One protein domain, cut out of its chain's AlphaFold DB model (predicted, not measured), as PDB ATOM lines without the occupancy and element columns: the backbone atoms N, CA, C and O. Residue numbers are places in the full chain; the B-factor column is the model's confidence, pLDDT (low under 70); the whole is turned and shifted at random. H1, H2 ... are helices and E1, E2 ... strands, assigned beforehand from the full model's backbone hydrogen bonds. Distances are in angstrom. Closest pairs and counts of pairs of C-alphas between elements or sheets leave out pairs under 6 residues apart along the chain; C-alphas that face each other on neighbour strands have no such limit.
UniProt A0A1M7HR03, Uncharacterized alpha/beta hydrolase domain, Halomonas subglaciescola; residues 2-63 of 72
ATOM      1  N   THR A   2     -31.797  49.586  36.033       74.38
ATOM      2  CA  THR A   2     -33.184  49.770  36.485       74.38
ATOM      3  C   THR A   2     -33.434  48.906  37.723       74.38
ATOM      4  O   THR A   2     -33.115  47.718  37.721       74.38
ATOM      5  N   LYS A   3     -33.959  49.496  38.805       84.31
ATOM      6  CA  LYS A   3     -34.304  48.753  40.029       84.31
ATOM      7  C   LYS A   3     -35.522  47.864  39.771       84.31
ATOM      8  O   LYS A   3     -36.513  48.312  39.199       84.31
ATOM      9  N   GLN A   4     -35.459  46.625  40.242       88.00
ATOM     10  CA  GLN A   4     -36.565  45.671  40.213       88.00
ATOM     11  C   GLN A   4     -36.654  44.948  41.558       88.00
ATOM     12  O   GLN A   4     -35.635  44.707  42.203       88.00
ATOM     13  N   ARG A   5     -37.877  44.599  41.967       89.38
ATOM     14  CA  ARG A   5     -38.151  43.756  43.134       89.38
ATOM     15  C   ARG A   5     -38.648  42.389  42.681       89.38
ATOM     16  O   ARG A   5     -39.532  42.304  41.826       89.38
ATOM     17  N   LEU A   6     -38.078  41.344  43.266       90.19
ATOM     18  CA  LEU A   6     -38.554  39.973  43.143       90.19
ATOM     19  C   LEU A   6     -39.246  39.588  44.450       90.19
ATOM     20  O   LEU A   6     -38.680  39.782  45.522       90.19
ATOM     21  N   ILE A   7     -40.463  39.069  44.348       88.81
ATOM     22  CA  ILE A   7     -41.282  38.635  45.476       88.81
ATOM     23  C   ILE A   7     -41.531  37.137  45.307       88.81
ATOM     24  O   ILE A   7     -42.014  36.703  44.265       88.81
ATOM     25  N   LEU A   8     -41.184  36.341  46.309       88.81
ATOM     26  CA  LEU A   8     -41.427  34.902  46.309       88.81
ATOM     27  C   LEU A   8     -42.384  34.588  47.450       88.81
ATOM     28  O   LEU A   8     -42.135  34.978  48.590       88.81
ATOM     29  N   LEU A   9     -43.489  33.933  47.126       86.06
ATOM     30  CA  LEU A   9     -44.547  33.576  48.054       86.06
ATOM     31  C   LEU A   9     -44.672  32.058  48.047       86.06
ATOM     32  O   LEU A   9     -44.971  31.480  47.009       86.06
ATOM     33  N   PHE A  10     -44.429  31.436  49.191       85.50
ATOM     34  CA  PHE A  10     -44.576  29.998  49.377       85.50
ATOM     35  C   PHE A  10     -45.659  29.779  50.422       85.50
ATOM     36  O   PHE A  10     -45.530  30.269  51.547       85.50
ATOM     37  N   ASP A  11     -46.740  29.122  50.027       82.75
ATOM     38  CA  ASP A  11     -47.851  28.799  50.907       82.75
ATOM     39  C   ASP A  11     -47.647  27.446  51.605       82.75
ATOM     40  O   ASP A  11     -46.808  26.631  51.213       82.75
ATOM     41  N   GLY A  12     -48.374  27.248  52.703       68.75
ATOM     42  CA  GLY A  12     -48.296  26.048  53.530       68.75
ATOM     43  C   GLY A  12     -48.838  24.798  52.836       68.75
ATOM     44  O   GLY A  12     -49.685  24.865  51.952       68.75
ATOM     45  N   THR A  13     -48.356  23.634  53.268       57.44
ATOM     46  CA  THR A  13     -48.850  22.329  52.813       57.44
ATOM     47  C   THR A  13     -50.260  22.059  53.345       57.44
ATOM     48  O   THR A  13     -50.574  22.460  54.464       57.44
ATOM     49  N   TRP A  14     -51.087  21.351  52.563       58.19
ATOM     50  CA  TRP A  14     -52.475  20.980  52.909       58.19
ATOM     51  C   TRP A  14     -53.494  22.125  53.068       58.19
ATOM     52  O   TRP A  14     -54.532  21.906  53.685       58.19
ATOM     53  N   ASN A  15     -53.234  23.316  52.527       54.72
ATOM     54  CA  ASN A  15     -54.247  24.374  52.473       54.72
ATOM     55  C   ASN A  15     -54.970  24.335  51.130       54.72
ATOM     56  O   ASN A  15     -54.348  24.607  50.099       54.72
ATOM     57  N   ASP A  16     -56.276  24.083  51.138       54.88
ATOM     58  CA  ASP A  16     -57.082  24.225  49.932       54.88
ATOM     59  C   ASP A  16     -57.092  25.710  49.516       54.88
ATOM     60  O   ASP A  16     -57.077  26.602  50.369       54.88
ATOM     61  N   PRO A  17     -57.139  26.063  48.216       52.38
ATOM     62  CA  PRO A  17     -57.187  27.468  47.795       52.38
ATOM     63  C   PRO A  17     -58.446  28.183  48.324       52.38
ATOM     64  O   PRO A  17     -58.497  29.414  48.387       52.38
ATOM     65  N   GLU A  18     -59.454  27.400  48.718       56.78
ATOM     66  CA  GLU A  18     -60.663  27.832  49.418       56.78
ATOM     67  C   GLU A  18     -60.366  28.433  50.799       56.78
ATOM     68  O   GLU A  18     -61.077  29.346  51.223       56.78
ATOM     69  N   ASP A  19     -59.271  28.026  51.450       62.75
ATOM     70  CA  ASP A  19     -58.875  28.514  52.776       62.75
ATOM     71  C   ASP A  19     -58.400  29.973  52.752       62.75
ATOM     72  O   ASP A  19     -58.271  30.614  53.799       62.75
ATOM     73  N   GLN A  20     -58.171  30.538  51.556       69.12
ATOM     74  CA  GLN A  20     -57.754  31.925  51.345       69.12
ATOM     75  C   GLN A  20     -56.636  32.348  52.302       69.12
ATOM     76  O   GLN A  20     -56.764  33.349  53.021       69.12
ATOM     77  N   THR A  21     -55.541  31.593  52.313       80.12
ATOM     78  CA  THR A  21     -54.407  31.856  53.199       80.12
ATOM     79  C   THR A  21     -53.932  33.306  53.076       80.12
ATOM     80  O   THR A  21     -54.130  33.996  52.066       80.12
ATOM     81  N   ASN A  22     -53.247  33.794  54.107       85.88
ATOM     82  CA  ASN A  22     -52.670  35.133  54.046       85.88
ATOM     83  C   ASN A  22     -51.687  35.273  52.870       85.88
ATOM     84  O   ASN A  22     -51.653  36.326  52.238       85.88
ATOM     85  N   VAL A  23     -50.948  34.213  52.529       85.56
ATOM     86  CA  VAL A  23     -50.000  34.204  51.406       85.56
ATOM     87  C   VAL A  23     -50.739  34.319  50.071       85.56
ATOM     88  O   VAL A  23     -50.390  35.173  49.251       85.56
ATOM     89  N   PHE A  24     -51.818  33.557  49.887       83.69
ATOM     90  CA  PHE A  24     -52.688  33.653  48.716       83.69
ATOM     91  C   PHE A  24     -53.312  35.050  48.582       83.69
ATOM     92  O   PHE A  24     -53.258  35.679  47.522       83.69
ATOM     93  N   ARG A  25     -53.851  35.601  49.678       83.94
ATOM     94  CA  ARG A  25     -54.448  36.950  49.705       83.94
ATOM     95  C   ARG A  25     -53.447  38.049  49.360       83.94
ATOM     96  O   ARG A  25     -53.855  39.056  48.769       83.94
ATOM     97  N   ILE A  26     -52.181  37.876  49.743       87.06
ATOM     98  CA  ILE A  26     -51.078  38.774  49.385       87.06
ATOM     99  C   ILE A  26     -50.760  38.640  47.898       87.06
ATOM    100  O   ILE A  26     -50.690  39.663  47.221       87.06
ATOM    101  N   ALA A  27     -50.637  37.417  47.369       85.44
ATOM    102  CA  ALA A  27     -50.363  37.179  45.949       85.44
ATOM    103  C   ALA A  27     -51.367  37.909  45.040       85.44
ATOM    104  O   ALA A  27     -50.972  38.567  44.080       85.44
ATOM    105  N   GLN A  28     -52.655  37.873  45.398       82.88
ATOM    106  CA  GLN A  28     -53.737  38.542  44.661       82.88
ATOM    107  C   GLN A  28     -53.684  40.081  44.706       82.88
ATOM    108  O   GLN A  28     -54.375  40.742  43.935       82.88
ATOM    109  N   ARG A  29     -52.897  40.676  45.611       87.50
ATOM    110  CA  ARG A  29     -52.805  42.133  45.816       87.50
ATOM    111  C   ARG A  29     -51.479  42.734  45.352       87.50
ATOM    112  O   ARG A  29     -51.254  43.926  45.541       87.50
ATOM    113  N   ILE A  30     -50.588  41.940  44.757       84.62
ATOM    114  CA  ILE A  30     -49.324  42.459  44.232       84.62
ATOM    115  C   ILE A  30     -49.571  43.176  42.903       84.62
ATOM    116  O   ILE A  30     -50.012  42.582  41.921       84.62
ATOM    117  N   HIS A  31     -49.210  44.457  42.863       86.56
ATOM    118  CA  HIS A  31     -49.178  45.241  41.635       86.56
ATOM    119  C   HIS A  31     -47.892  44.977  40.842       86.56
ATOM    120  O   HIS A  31     -46.852  44.628  41.398       86.56
ATOM    121  N   ALA A  32     -47.947  45.159  39.520       83.19
ATOM    122  CA  ALA A  32     -46.779  44.967  38.653       83.19
ATOM    123  C   ALA A  32     -45.697  46.050  38.847       83.19
ATOM    124  O   ALA A  32     -44.541  45.854  38.454       83.19
ATOM    125  N   TYR A  33     -46.070  47.182  39.449       86.38
ATOM    126  CA  TYR A  33     -45.211  48.331  39.698       86.38
ATOM    127  C   TYR A  33     -45.547  48.980  41.042       86.38
ATOM    128  O   TYR A  33     -46.718  49.117  41.391       86.38
ATOM    129  N   ASP A  34     -44.503  49.445  41.724       86.31
ATOM    130  CA  ASP A  34     -44.579  50.376  42.849       86.31
ATOM    131  C   ASP A  34     -43.766  51.621  42.470       86.31
ATOM    132  O   ASP A  34     -42.528  51.595  42.439       86.31
ATOM    133  N   GLY A  35     -44.475  52.674  42.057       88.50
ATOM    134  CA  GLY A  35     -43.890  53.825  41.371       88.50
ATOM    135  C   GLY A  35     -43.159  53.401  40.093       88.50
ATOM    136  O   GLY A  35     -43.711  52.703  39.245       88.50
ATOM    137  N   ASP A  36     -41.889  53.787  39.977       88.12
ATOM    138  CA  ASP A  36     -41.030  53.433  38.837       88.12
ATOM    139  C   ASP A  36     -40.345  52.058  38.987       88.12
ATOM    140  O   ASP A  36     -39.550  51.648  38.135       88.12
ATOM    141  N   VAL A  37     -40.611  51.330  40.078       88.38
ATOM    142  CA  VAL A  37     -39.957  50.049  40.374       88.38
ATOM    143  C   VAL A  37     -40.847  48.894  39.938       88.38
ATOM    144  O   VAL A  37     -41.916  48.663  40.499       88.38
ATOM    145  N   ARG A  38     -40.372  48.098  38.972       86.69
ATOM    146  CA  ARG A  38     -41.067  46.875  38.547       86.69
ATOM    147  C   ARG A  38     -41.044  45.828  39.660       86.69
ATOM    148  O   ARG A  38     -39.981  45.534  40.211       86.69
ATOM    149  N   GLN A  39     -42.186  45.204  39.921       87.00
ATOM    150  CA  GLN A  39     -42.345  44.086  40.848       87.00
ATOM    151  C   GLN A  39     -42.666  42.820  40.047       87.00
ATOM    152  O   GLN A  39     -43.596  42.790  39.245       87.00
ATOM    153  N   ARG A  40     -41.870  41.763  40.221       86.81
ATOM    154  CA  ARG A  40     -42.197  40.419  39.723       86.81
ATOM    155  C   ARG A  40     -42.467  39.538  40.920       86.81
ATOM    156  O   ARG A  40     -41.690  39.586  41.872       86.81
ATOM    157  N   PHE A  41     -43.517  38.732  40.857       86.31
ATOM    158  CA  PHE A  41     -43.803  37.779  41.915       86.31
ATOM    159  C   PHE A  41     -43.991  36.361  41.389       86.31
ATOM    160  O   PHE A  41     -44.343  36.157  40.227       86.31
ATOM    161  N   PHE A  42     -43.723  35.404  42.269       84.75
ATOM    162  CA  PHE A  42     -43.997  33.985  42.101       84.75
ATOM    163  C   PHE A  42     -44.750  33.497  43.337       84.75
ATOM    164  O   PHE A  42     -44.390  33.879  44.450       84.75
ATOM    165  N   TYR A  43     -45.794  32.699  43.127       84.00
ATOM    166  CA  TYR A  43     -46.594  32.094  44.183       84.00
ATOM    167  C   TYR A  43     -46.591  30.578  44.005       84.00
ATOM    168  O   TYR A  43     -46.958  30.088  42.937       84.00
ATOM    169  N   ASP A  44     -46.174  29.878  45.051       83.25
ATOM    170  CA  ASP A  44     -46.221  28.431  45.183       83.25
ATOM    171  C   ASP A  44     -47.324  28.071  46.190       83.25
ATOM    172  O   ASP A  44     -47.241  28.514  47.338       83.25
ATOM    173  N   PRO A  45     -48.364  27.323  45.788       74.06
ATOM    174  CA  PRO A  45     -49.460  26.944  46.674       74.06
ATOM    175  C   PRO A  45     -49.111  25.847  47.698       74.06
ATOM    176  O   PRO A  45     -49.964  25.530  48.519       74.06
ATOM    177  N   GLY A  46     -47.910  25.256  47.671       71.94
ATOM    178  CA  GLY A  46     -47.544  24.129  48.531       71.94
ATOM    179  C   GLY A  46     -48.018  22.767  47.998       71.94
ATOM    180  O   GLY A  46     -48.732  22.667  47.000       71.94
ATOM    181  N   VAL A  47     -47.586  21.682  48.653       61.50
ATOM    182  CA  VAL A  47     -47.935  20.293  48.280       61.50
ATOM    183  C   VAL A  47     -49.206  19.812  48.998       61.50
ATOM    184  O   VAL A  47     -49.401  20.123  50.175       61.50
ATOM    185  N   GLY A  48     -50.048  19.024  48.313       54.34
ATOM    186  CA  GLY A  48     -51.230  18.361  48.898       54.34
ATOM    187  C   GLY A  48     -52.597  18.760  48.322       54.34
ATOM    188  O   GLY A  48     -53.567  18.047  48.563       54.34
ATOM    189  N   ASN A  49     -52.693  19.817  47.506       53.16
ATOM    190  CA  ASN A  49     -53.939  20.164  46.810       53.16
ATOM    191  C   ASN A  49     -54.097  19.308  45.554       53.16
ATOM    192  O   ASN A  49     -53.560  19.643  44.497       53.16
ATOM    193  N   GLY A  50     -54.860  18.217  45.649       48.44
ATOM    194  CA  GLY A  50     -55.057  17.229  44.576       48.44
ATOM    195  C   GLY A  50     -55.590  17.763  43.231       48.44
ATOM    196  O   GLY A  50     -55.666  17.008  42.266       48.44
ATOM    197  N   THR A  51     -55.936  19.050  43.127       48.22
ATOM    198  CA  THR A  51     -56.345  19.744  41.890       48.22
ATOM    199  C   THR A  51     -55.271  20.666  41.291       48.22
ATOM    200  O   THR A  51     -55.429  21.112  40.154       48.22
ATOM    201  N   PHE A  52     -54.175  20.950  42.006       50.09
ATOM    202  CA  PHE A  52     -53.202  22.003  41.672       50.09
ATOM    203  C   PHE A  52     -51.741  21.537  41.551       50.09
ATOM    204  O   PHE A  52     -50.866  22.373  41.318       50.09
ATOM    205  N   ASP A  53     -51.475  20.223  41.554       44.62
ATOM    206  CA  ASP A  53     -50.142  19.626  41.294       44.62
ATOM    207  C   ASP A  53     -49.484  20.111  39.976       44.62
ATOM    208  O   ASP A  53     -48.291  19.921  39.747       44.62
ATOM    209  N   ARG A  54     -50.249  20.775  39.092       45.22
ATOM    210  CA  ARG A  54     -49.799  21.314  37.800       45.22
ATOM    211  C   ARG A  54     -49.895  22.839  37.660       45.22
ATOM    212  O   ARG A  54     -49.969  23.328  36.534       45.22
ATOM    213  N   VAL A  55     -49.895  23.606  38.753       50.19
ATOM    214  CA  VAL A  55     -49.829  25.086  38.696       50.19
ATOM    215  C   VAL A  55     -48.599  25.618  39.436       50.19
ATOM    216  O   VAL A  55     -48.623  26.641  40.103       50.19
ATOM    217  N   THR A  56     -47.465  24.947  39.255       49.12
ATOM    218  CA  THR A  56     -46.130  25.457  39.619       49.12
ATOM    219  C   THR A  56     -45.595  26.487  38.609       49.12
ATOM    220  O   THR A  56     -44.498  27.020  38.754       49.12
ATOM    221  N   GLY A  57     -46.367  26.800  37.564       42.00
ATOM    222  CA  GLY A  57     -45.966  27.661  36.456       42.00
ATOM    223  C   GLY A  57     -46.668  29.012  36.461       42.00
ATOM    224  O   GLY A  57     -47.602  29.208  35.697       42.00
ATOM    225  N   GLY A  58     -46.188  29.943  37.287       45.09
ATOM    226  CA  GLY A  58     -46.296  31.387  37.058       45.09
ATOM    227  C   GLY A  58     -47.660  31.910  36.599       45.09
ATOM    228  O   GLY A  58     -47.858  32.188  35.417       45.09
ATOM    229  N   LEU A  59     -48.550  32.206  37.546       49.56
ATOM    230  CA  LEU A  59     -49.606  33.197  37.327       49.56
ATOM    231  C   LEU A  59     -48.952  34.585  37.209       49.56
ATOM    232  O   LEU A  59     -48.910  35.382  38.143       49.56
ATOM    233  N   PHE A  60     -48.374  34.855  36.038       53.25
ATOM    234  CA  PHE A  60     -47.865  36.157  35.633       53.25
ATOM    235  C   PHE A  60     -49.042  37.122  35.479       53.25
ATOM    236  O   PHE A  60     -49.578  37.251  34.387       53.25
ATOM    237  N   GLY A  61     -49.442  37.774  36.575       48.88
ATOM    238  CA  GLY A  61     -50.158  39.056  36.617       48.88
ATOM    239  C   GLY A  61     -51.095  39.379  35.446       48.88
ATOM    240  O   GLY A  61     -50.999  40.474  34.898       48.88
ATOM    241  N   TYR A  62     -52.011  38.473  35.084       44.00
ATOM    242  CA  TYR A  62     -52.934  38.638  33.947       44.00
ATOM    243  C   TYR A  62     -54.008  39.725  34.185       44.00
ATOM    244  O   TYR A  62     -54.953  39.844  33.415       44.00
ATOM    245  N   GLY A  63     -53.888  40.516  35.259       46.75
ATOM    246  CA  GLY A  63     -54.916  41.450  35.719       46.75
ATOM    247  C   GLY A  63     -54.570  42.940  35.679       46.75
ATOM    248  O   GLY A  63     -55.387  43.714  36.157       46.75
TER     249      GLY A  63
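Overview. This is residues 2 to 63 of the 72 residues of the protein "Uncharacterized alpha/beta hydrolase domain" of Halomonas subglaciescola (UniProt A0A1M7HR03). With little regular structure, the model is a narrow ribbon of two parallel strands, E1 and E2, side by side, with one short helix, H1, over one face; unnamed residues 45 to 63 fold back beside E2. The 62 printed residues, mixed in class, hold E1, H1, E2 in that order, 21 residues in named elements. The whole is only just compact, close to loose, with a radius of gyration of the C-alphas of 12.7 A, and spans 39 by 20 by 19 A.

Arrangement. E1, residues 4 to 10, and E2, residues 37 to 44, are parallel neighbours at 16 degrees; N 7 and O 40 are 2.8 A apart, within hydrogen-bond range. H1, residues 22 to 27, comes between them in a strand-helix-strand unit, two parallel strands joined through a helix, with a right-handed crossover. The closest C-alphas of H1 and E1 are those of Val 23 and Leu 9, 6.4 A; of H1 and E2, Ala 27 and Tyr 43, 6.6 A. In H1 every O i to N i+4 pair is within hydrogen-bond range.

Along the chain. E1 runs 19.8 A from C-alpha 4 at (-36.565, 45.671, 40.213); H1 measures 8.7 A; E2 runs 23.0 A to C-alpha 44 at (-46.221, 28.431, 45.183).

Size, cuts and confidence. The C-alphas farthest apart, of Thr 2 and Gly 50, are 40.0 A apart. The printed part has no cut. The link E1 to H1 is long. pLDDT is under 70 in residues 12 to 20 and 47 to 63.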